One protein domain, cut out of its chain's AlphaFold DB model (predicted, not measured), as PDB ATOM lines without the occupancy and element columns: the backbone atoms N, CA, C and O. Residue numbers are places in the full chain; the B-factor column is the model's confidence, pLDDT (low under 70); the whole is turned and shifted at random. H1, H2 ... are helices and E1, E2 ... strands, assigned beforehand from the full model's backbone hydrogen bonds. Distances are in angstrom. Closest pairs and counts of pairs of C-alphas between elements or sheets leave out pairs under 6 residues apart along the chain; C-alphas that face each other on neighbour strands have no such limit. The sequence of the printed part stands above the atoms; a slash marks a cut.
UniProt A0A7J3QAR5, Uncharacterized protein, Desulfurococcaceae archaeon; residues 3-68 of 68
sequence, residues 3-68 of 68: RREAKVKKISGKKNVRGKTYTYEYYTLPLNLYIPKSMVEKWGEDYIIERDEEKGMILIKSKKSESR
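This is residues 3 to 68 of the 68 residues of an uncharacterized protein of Desulfurococcaceae archaeon (UniProt A0A7J3QAR5). A long two-stranded hairpin, E2 and E3, reaches away from a small three-stranded sheet, E1 E5 E6, and its tip, residues 16 to 21, sticks out free. Short strand E4 folds back beside the base of E3, helix H1 sits where the two sheets come together, and the short helix H2 is at one end of the small sheet. The printed part has 66 residues, with six named strands and two named helices in the order E1 E2 E3 E4 H1 E5 E6 H2. The sheets, in the orders E1 E5 E6 and E2 E3 E4, are antiparallel, and the class is mixed, helices and strands. The whole is loose, with a radius of gyration of the C-alphas of 14.9 A, and flat, spanning 48 by 28 by 13 A.

E1, residues 3 to 7, begins with C-alpha 3 at (121.858, 139.971, 159.935). After one residue it runs on into E2, residues 9 to 17, 25.5 A long, at 52 degrees. E3, residues 20 to 29, is 29.5 A long and begins with C-alpha 20 at (96.040, 123.494, 129.973). E4 holds residues 33 to 35 and H1 residues 37 to 43, 10.0 A long. E5, residues 46 to 52, measures 20.1 A and E6, residues 57 to 62, 16.7 A. H2, residues 63 to 66, ends with C-alpha 66 at (110.282, 139.479, 166.289).

E2, E3 and E4 form a meander, each strand the antiparallel neighbour of the one before. In the hairpin E2 and E3, N 9 and O 28 are 2.8 A apart, within hydrogen-bond range, as are N 17 and O 20 at 2.8 A. In the hairpin E3 and E4, N 29 and O 33 are 2.8 A apart. In the other sheet E5 is the inner strand, with N 6 and O 47 at 2.8 A to E1, and N 50 and O 59 at 2.8 A in its hairpin with E6. H1 only grazes each sheet; its closest C-alphas to E3 are those of Lys 37 and Tyr 26, 6.4 A apart. H1 and H2 only just touch, with 3 pairs of C-alphas within 8 A, the closest those of Trp 43 and Lys 64 at 6.1 A. H2 is on the sheet E1 E5 E6 but only just at the sheet's level, with a height of 3.6 A over the sheet. E2 is apart from E5 and E6. In H1 every O i to N i+4 pair is within hydrogen-bond range; H2 is too short for such a pair.

The two C-alphas farthest apart, those of Gly 19 and Glu 54, are 49.6 A apart. The printed part has no cut, and each link between named elements is tight. The mean pLDDT of the printed part is 91.1, and one residue, Arg 68, the chain's last, is under 70.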
ATOM      1  N   ARG A   3     123.305 139.700 159.911       93.19
ATOM      2  CA  ARG A   3     121.858 139.971 159.935       93.19
ATOM      3  C   ARG A   3     121.498 140.967 158.838       93.19
ATOM      4  O   ARG A   3     122.206 141.954 158.657       93.19
ATOM      5  N   ARG A   4     120.419 140.712 158.101       92.81
ATOM      6  CA  ARG A   4     119.860 141.679 157.145       92.81
ATOM      7  C   ARG A   4     118.345 141.600 157.095       92.81
ATOM      8  O   ARG A   4     117.781 140.515 157.211       92.81
ATOM      9  N   GLU A   5     117.717 142.736 156.842       94.56
ATOM     10  CA  GLU A   5     116.309 142.780 156.465       94.56
ATOM     11  C   GLU A   5     116.158 142.437 154.981       94.56
ATOM     12  O   GLU A   5     117.029 142.737 154.157       94.56
ATOM     13  N   ALA A   6     115.068 141.763 154.642       94.56
ATOM     14  CA  ALA A   6     114.742 141.409 153.278       94.56
ATOM     15  C   ALA A   6     113.229 141.337 153.097       94.56
ATOM     16  O   ALA A   6     112.511 140.784 153.929       94.56
ATOM     17  N   LYS A   7     112.767 141.846 151.957       95.69
ATOM     18  CA  LYS A   7     111.383 141.705 151.523       95.69
ATOM     19  C   LYS A   7     111.254 140.508 150.587       95.69
ATOM     20  O   LYS A   7     112.102 140.320 149.708       95.69
ATOM     21  N   VAL A   8     110.212 139.698 150.765       94.62
ATOM     22  CA  VAL A   8     109.932 138.592 149.840       94.62
ATOM     23  C   VAL A   8     109.622 139.120 148.442       94.62
ATOM     24  O   VAL A   8     108.916 140.108 148.261       94.62
ATOM     25  N   LYS A   9     110.124 138.418 147.429       94.69
ATOM     26  CA  LYS A   9     109.786 138.640 146.028       94.69
ATOM     27  C   LYS A   9     108.818 137.560 145.572       94.69
ATOM     28  O   LYS A   9     109.160 136.376 145.586       94.69
ATOM     29  N   LYS A  10     107.632 137.978 145.131       93.69
ATOM     30  CA  LYS A  10     106.659 137.103 144.477       93.69
ATOM     31  C   LYS A  10     107.145 136.758 143.070       93.69
ATOM     32  O   LYS A  10     107.424 137.648 142.270       93.69
ATOM     33  N   ILE A  11     107.223 135.470 142.773       90.25
ATOM     34  CA  ILE A  11     107.477 134.934 141.444       90.25
ATOM     35  C   ILE A  11     106.224 134.193 141.003       90.25
ATOM     36  O   ILE A  11     105.758 133.272 141.674       90.25
ATOM     37  N   SER A  12     105.679 134.608 139.869       90.94
ATOM     38  CA  SER A  12     104.609 133.899 139.190       90.94
ATOM     39  C   SER A  12     105.121 133.383 137.855       90.94
ATOM     40  O   SER A  12     105.830 134.076 137.127       90.94
ATOM     41  N   GLY A  13     104.777 132.143 137.532       87.69
ATOM     42  CA  GLY A  13     105.071 131.560 136.232       87.69
ATOM     43  C   GLY A  13     103.884 130.785 135.697       87.69
ATOM     44  O   GLY A  13     102.965 130.414 136.430       87.69
ATOM     45  N   LYS A  14     103.888 130.587 134.381       92.00
ATOM     46  CA  LYS A  14     102.845 129.871 133.651       92.00
ATOM     47  C   LYS A  14     103.494 128.704 132.926       92.00
ATOM     48  O   LYS A  14     104.461 128.900 132.196       92.00
ATOM     49  N   LYS A  15     102.959 127.501 133.108       89.06
ATOM     50  CA  LYS A  15     103.367 126.306 132.371       89.06
ATOM     51  C   LYS A  15     102.182 125.778 131.579       89.06
ATOM     52  O   LYS A  15     101.169 125.397 132.158       89.06
ATOM     53  N   ASN A  16     102.327 125.731 130.261       90.00
ATOM     54  CA  ASN A  16     101.354 125.089 129.385       90.00
ATOM     55  C   ASN A  16     101.660 123.593 129.308       90.00
ATOM     56  O   ASN A  16     102.759 123.199 128.924       90.00
ATOM     57  N   VAL A  17     100.696 122.755 129.681       89.69
ATOM     58  CA  VAL A  17     100.803 121.295 129.616       89.69
ATOM     59  C   VAL A  17      99.557 120.761 128.919       89.69
ATOM     60  O   VAL A  17      98.455 120.886 129.446       89.69
ATOM     61  N   ARG A  18      99.727 120.172 127.726       87.94
ATOM     62  CA  ARG A  18      98.638 119.564 126.930       87.94
ATOM     63  C   ARG A  18      97.428 120.498 126.733       87.94
ATOM     64  O   ARG A  18      96.288 120.097 126.938       87.94
ATOM     65  N   GLY A  19      97.686 121.767 126.411       90.44
ATOM     66  CA  GLY A  19      96.642 122.782 126.209       90.44
ATOM     67  C   GLY A  19      96.024 123.360 127.491       90.44
ATOM     68  O   GLY A  19      95.195 124.257 127.397       90.44
ATOM     69  N   LYS A  20      96.433 122.902 128.684       90.19
ATOM     70  CA  LYS A  20      96.040 123.494 129.973       90.19
ATOM     71  C   LYS A  20      97.145 124.399 130.517       90.19
ATOM     72  O   LYS A  20      98.303 123.985 130.596       90.19
ATOM     73  N   THR A  21      96.783 125.612 130.928       91.12
ATOM     74  CA  THR A  21      97.701 126.581 131.542       91.12
ATOM     75  C   THR A  21      97.700 126.417 133.057       91.12
ATOM     76  O   THR A  21      96.686 126.653 133.707       91.12
ATOM     77  N   TYR A  22      98.845 126.061 133.631       87.75
ATOM     78  CA  TYR A  22      99.050 125.998 135.075       87.75
ATOM     79  C   TYR A  22      99.827 127.227 135.535       87.75
ATOM     80  O   TYR A  22     100.919 127.495 135.036       87.75
ATOM     81  N   THR A  23      99.282 127.966 136.495       86.94
ATOM     82  CA  THR A  23      99.987 129.063 137.166       86.94
ATOM     83  C   THR A  23     100.592 128.566 138.466       86.94
ATOM     84  O   THR A  23      99.889 127.962 139.274       86.94
ATOM     85  N   TYR A  24     101.867 128.858 138.693       83.62
ATOM     86  CA  TYR A  24     102.495 128.684 139.998       83.62
ATOM     87  C   TYR A  24     102.865 130.047 140.573       83.62
ATOM     88  O   TYR A  24     103.329 130.931 139.852       83.62
ATOM     89  N   GLU A  25     102.652 130.202 141.876       87.00
ATOM     90  CA  GLU A  25     103.051 131.374 142.646       87.00
ATOM     91  C   GLU A  25     103.949 130.908 143.788       87.00
ATOM     92  O   GLU A  25     103.550 130.061 144.588       87.00
ATOM     93  N   TYR A  26     105.153 131.461 143.873       88.50
ATOM     94  CA  TYR A  26     106.036 131.249 145.012       88.50
ATOM     95  C   TYR A  26     106.699 132.545 145.448       88.50
ATOM     96  O   TYR A  26     106.794 133.506 144.687       88.50
ATOM     97  N   TYR A  27     107.162 132.570 146.691       92.62
ATOM     98  CA  TYR A  27     107.857 133.710 147.263       92.62
ATOM     99  C   TYR A  27     109.315 133.341 147.492       92.62
ATOM    100  O   TYR A  27     109.634 132.204 147.838       92.62
ATOM    101  N   THR A  28     110.206 134.298 147.263       94.50
ATOM    102  CA  THR A  28     111.648 134.105 147.427       94.50
ATOM    103  C   THR A  28     112.270 135.212 148.256       94.50
ATOM    104  O   THR A  28     111.863 136.368 148.173       94.50
ATOM    105  N   LEU A  29     113.285 134.857 149.030       93.25
ATOM    106  CA  LEU A  29     114.209 135.768 149.687       93.25
ATOM    107  C   LEU A  29     115.577 135.714 148.984       93.25
ATOM    108  O   LEU A  29     115.877 134.745 148.275       93.25
ATOM    109  N   PRO A  30     116.432 136.738 149.153       89.50
ATOM    110  CA  PRO A  30     117.774 136.722 148.581       89.50
ATOM    111  C   PRO A  30     118.561 135.482 149.032       89.50
ATOM    112  O   PRO A  30     118.419 135.042 150.171       89.50
ATOM    113  N   LEU A  31     119.430 134.976 148.144       86.94
ATOM    114  CA  LEU A  31     119.963 133.596 148.130       86.94
ATOM    115  C   LEU A  31     118.978 132.542 147.590       86.94
ATOM    116  O   LEU A  31     119.176 131.354 147.812       86.94
ATOM    117  N   ASN A  32     117.941 132.967 146.859       88.19
ATOM    118  CA  ASN A  32     116.921 132.087 146.273       88.19
ATOM    119  C   ASN A  32     116.224 131.190 147.312       88.19
ATOM    120  O   ASN A  32     115.823 130.066 147.015       88.19
ATOM    121  N   LEU A  33     116.072 131.696 148.537       89.31
ATOM    122  CA  LEU A  33     115.415 130.979 149.623       89.31
ATOM    123  C   LEU A  33     113.906 131.016 149.392       89.31
ATOM    124  O   LEU A  33     113.305 132.088 149.381       89.31
ATOM    125  N   TYR A  34     113.296 129.853 149.193       92.19
ATOM    126  CA  TYR A  34     111.853 129.736 149.014       92.19
ATOM    127  C   TYR A  34     111.108 129.980 150.330       92.19
ATOM    128  O   TYR A  34     111.469 129.428 151.368       92.19
ATOM    129  N   ILE A  35     110.032 130.764 150.262       92.50
ATOM    130  CA  ILE A  35     109.088 130.969 151.359       92.50
ATOM    131  C   ILE A  35     107.699 130.474 150.924       92.50
ATOM    132  O   ILE A  35     107.184 130.922 149.892       92.50
ATOM    133  N   PRO A  36     107.062 129.576 151.700       91.38
ATOM    134  CA  PRO A  36     105.699 129.135 151.431       91.38
ATOM    135  C   PRO A  36     104.697 130.292 151.428       91.38
ATOM    136  O   PRO A  36     104.754 131.173 152.285       91.38
ATOM    137  N   LYS A  37     103.711 130.242 150.525       90.94
ATOM    138  CA  LYS A  37     102.633 131.244 150.446       90.94
ATOM    139  C   LYS A  37     101.914 131.443 151.787       90.94
ATOM    140  O   LYS A  37     101.777 132.576 152.232       90.94
ATOM    141  N   SER A  38     101.580 130.351 152.477       92.12
ATOM    142  CA  SER A  38     100.912 130.388 153.788       92.12
ATOM    143  C   SER A  38     101.719 131.115 154.870       92.12
ATOM    144  O   SER A  38     101.146 131.719 155.776       92.12
ATOM    145  N   MET A  39     103.053 131.090 154.780       92.94
ATOM    146  CA  MET A  39     103.923 131.832 155.694       92.94
ATOM    147  C   MET A  39     103.841 133.331 155.428       92.94
ATOM    148  O   MET A  39     103.706 134.095 156.382       92.94
ATOM    149  N   VAL A  40     103.869 133.740 154.157       92.56
ATOM    150  CA  VAL A  40     103.740 135.152 153.767       92.56
ATOM    151  C   VAL A  40     102.363 135.695 154.148       92.56
ATOM    152  O   VAL A  40     102.266 136.764 154.743       92.56
ATOM    153  N   GLU A  41     101.294 134.937 153.895       92.69
ATOM    154  CA  GLU A  41      99.919 135.337 154.231       92.69
ATOM    155  C   GLU A  41      99.724 135.547 155.741       92.69
ATOM    156  O   GLU A  41      99.064 136.493 156.168       92.69
ATOM    157  N   LYS A  42     100.337 134.697 156.571       94.06
ATOM    158  CA  LYS A  42     100.225 134.785 158.034       94.06
ATOM    159  C   LYS A  42     101.107 135.886 158.636       94.06
ATOM    160  O   LYS A  42     100.701 136.579 159.583       94.06
ATOM    161  N   TRP A  43     102.329 136.024 158.128       94.50
ATOM    162  CA  TRP A  43     103.394 136.777 158.790       94.50
ATOM    163  C   TRP A  43     103.809 138.076 158.092       94.50
ATOM    164  O   TRP A  43     104.521 138.867 158.709       94.50
ATOM    165  N   GLY A  44     103.316 138.333 156.882       93.56
ATOM    166  CA  GLY A  44     103.665 139.502 156.079       93.56
ATOM    167  C   GLY A  44     104.847 139.251 155.143       93.56
ATOM    168  O   GLY A  44     105.342 138.134 155.012       93.56
ATOM    169  N   GLU A  45     105.287 140.310 154.466       95.06
ATOM    170  CA  GLU A  45     106.318 140.240 153.423       95.06
ATOM    171  C   GLU A  45     107.735 140.557 153.925       95.06
ATOM    172  O   GLU A  45     108.712 140.311 153.212       95.06
ATOM    173  N   ASP A  46     107.853 141.097 155.138       96.12
ATOM    174  CA  ASP A  46     109.107 141.575 155.712       96.12
ATOM    175  C   ASP A  46     109.739 140.524 156.627       96.12
ATOM    176  O   ASP A  46     109.154 140.088 157.627       96.12
ATOM    177  N   TYR A  47     110.966 140.136 156.293       95.38
ATOM    178  CA  TYR A  47     111.724 139.109 156.992       95.38
ATOM    179  C   TYR A  47     113.120 139.599 157.377       95.38
ATOM    180  O   TYR A  47     113.691 140.515 156.786       95.38
ATOM    181  N   ILE A  48     113.686 138.936 158.375       94.94
ATOM    182  CA  ILE A  48     115.050 139.098 158.858       94.94
ATOM    183  C   ILE A  48     115.778 137.790 158.561       94.94
ATOM    184  O   ILE A  48     115.313 136.710 158.931       94.94
ATOM    185  N   ILE A  49     116.909 137.891 157.869       94.19
ATOM    186  CA  ILE A  49     117.770 136.760 157.529       94.19
ATOM    187  C   ILE A  49     119.039 136.865 158.365       94.19
ATOM    188  O   ILE A  49     119.795 137.834 158.244       94.19
ATOM    189  N   GLU A  50     119.285 135.842 159.169       94.25
ATOM    190  CA  GLU A  50     120.461 135.685 160.013       94.25
ATOM    191  C   GLU A  50     121.317 134.539 159.476       94.25
ATOM    192  O   GLU A  50     120.829 133.436 159.241       94.25
ATOM    193  N   ARG A  51     122.601 134.811 159.242       93.75
ATOM    194  CA  ARG A  51     123.576 133.830 158.760       93.75
ATOM    195  C   ARG A  51     124.670 133.632 159.796       93.75
ATOM    196  O   ARG A  51     125.358 134.590 160.167       93.75
ATOM    197  N   ASP A  52     124.824 132.393 160.227       94.00
ATOM    198  CA  ASP A  52     125.914 131.921 161.068       94.00
ATOM    199  C   ASP A  52     126.796 131.006 160.209       94.00
ATOM    200  O   ASP A  52     126.466 129.847 159.970       94.00
ATOM    201  N   GLU A  53     127.872 131.574 159.660       92.75
ATOM    202  CA  GLU A  53     128.789 130.861 158.762       92.75
ATOM    203  C   GLU A  53     129.651 129.842 159.528       92.75
ATOM    204  O   GLU A  53     130.011 128.818 158.958       92.75
ATOM    205  N   GLU A  54     129.906 130.059 160.825       94.50
ATOM    206  CA  GLU A  54     130.670 129.126 161.667       94.50
ATOM    207  C   GLU A  54     129.863 127.861 161.979       94.50
ATOM    208  O   GLU A  54     130.410 126.762 162.005       94.50
ATOM    209  N   LYS A  55     128.544 128.000 162.167       95.56
ATOM    210  CA  LYS A  55     127.629 126.867 162.404       95.56
ATOM    211  C   LYS A  55     126.971 126.322 161.137       95.56
ATOM    212  O   LYS A  55     126.205 125.365 161.220       95.56
ATOM    213  N   GLY A  56     127.202 126.949 159.985       94.06
ATOM    214  CA  GLY A  56     126.540 126.591 158.729       94.06
ATOM    215  C   GLY A  56     125.016 126.772 158.764       94.06
ATOM    216  O   GLY A  56     124.290 126.000 158.141       94.06
ATOM    217  N   MET A  57     124.511 127.770 159.498       94.94
ATOM    218  CA  MET A  57     123.076 127.967 159.726       94.94
ATOM    219  C   MET A  57     122.551 129.243 159.060       94.94
ATOM    220  O   MET A  57     123.160 130.314 159.131       94.94
ATOM    221  N   ILE A  58     121.364 129.140 158.458       94.00
ATOM    222  CA  ILE A  58     120.573 130.282 157.992       94.00
ATOM    223  C   ILE A  58     119.241 130.265 158.732       94.00
ATOM    224  O   ILE A  58     118.476 129.310 158.618       94.00
ATOM    225  N   LEU A  59     118.956 131.334 159.467       93.94
ATOM    226  CA  LEU A  59     117.702 131.523 160.179       93.94
ATOM    227  C   LEU A  59     116.896 132.638 159.513       93.94
ATOM    228  O   LEU A  59     117.424 133.700 159.181       93.94
ATOM    229  N   ILE A  60     115.608 132.381 159.299       94.19
ATOM    230  CA  ILE A  60     114.679 133.309 158.658       94.19
ATOM    231  C   ILE A  60     113.539 133.562 159.634       94.19
ATOM    232  O   ILE A  60     112.820 132.636 160.005       94.19
ATOM    233  N   LYS A  61     113.357 134.820 160.026       94.12
ATOM    234  CA  LYS A  61     112.293 135.243 160.942       94.12
ATOM    235  C   LYS A  61     111.427 136.292 160.275       94.12
ATOM    236  O   LYS A  61     111.942 137.132 159.544       94.12
ATOM    237  N   SER A  62     110.122 136.275 160.516       94.31
ATOM    238  CA  SER A  62     109.275 137.389 160.086       94.31
ATOM    239  C   SER A  62     109.473 138.577 161.021       94.31
ATOM    240  O   SER A  62     109.566 138.410 162.239       94.31
ATOM    241  N   LYS A  63     109.488 139.792 160.470       92.69
ATOM    242  CA  LYS A  63     109.617 141.017 161.275       92.69
ATOM    243  C   LYS A  63     108.457 141.142 162.269       92.69
ATOM    244  O   LYS A  63     108.662 141.476 163.430       92.69
ATOM    245  N   LYS A  64     107.256 140.731 161.842       90.69
ATOM    246  CA  LYS A  64     106.044 140.655 162.673       90.69
ATOM    247  C   LYS A  64     106.187 139.736 163.891       90.69
ATOM    248  O   LYS A  64     105.575 140.017 164.915       90.69
ATOM    249  N   SER A  65     106.934 138.635 163.784       87.81
ATOM    250  CA  SER A  65     107.145 137.724 164.915       87.81
ATOM    251  C   SER A  65     108.201 138.228 165.889       87.81
ATOM    252  O   SER A  65     108.110 137.892 167.058       87.81
ATOM    253  N   GLU A  66     109.201 138.979 165.426       82.06
ATOM    254  CA  GLU A  66     110.282 139.479 166.289       82.06
ATOM    255  C   GLU A  66     109.905 140.785 167.016       82.06
ATOM    256  O   GLU A  66     110.546 141.164 167.985       82.06
ATOM    257  N   SER A  67     108.865 141.490 166.557       72.94
ATOM    258  CA  SER A  67     108.316 142.672 167.247       72.94
ATOM    259  C   SER A  67     107.249 142.344 168.304       72.94
ATOM    260  O   SER A  67     106.638 143.266 168.839       72.94
ATOM    261  N   ARG A  68     106.980 141.060 168.559       56.88
ATOM    262  CA  ARG A  68     106.090 140.574 169.623       56.88
ATOM    263  C   ARG A  68     106.912 140.025 170.773       56.88
ATOM    264  O   ARG A  68     106.476 140.255 171.918       56.88
TER     265      ARG A  68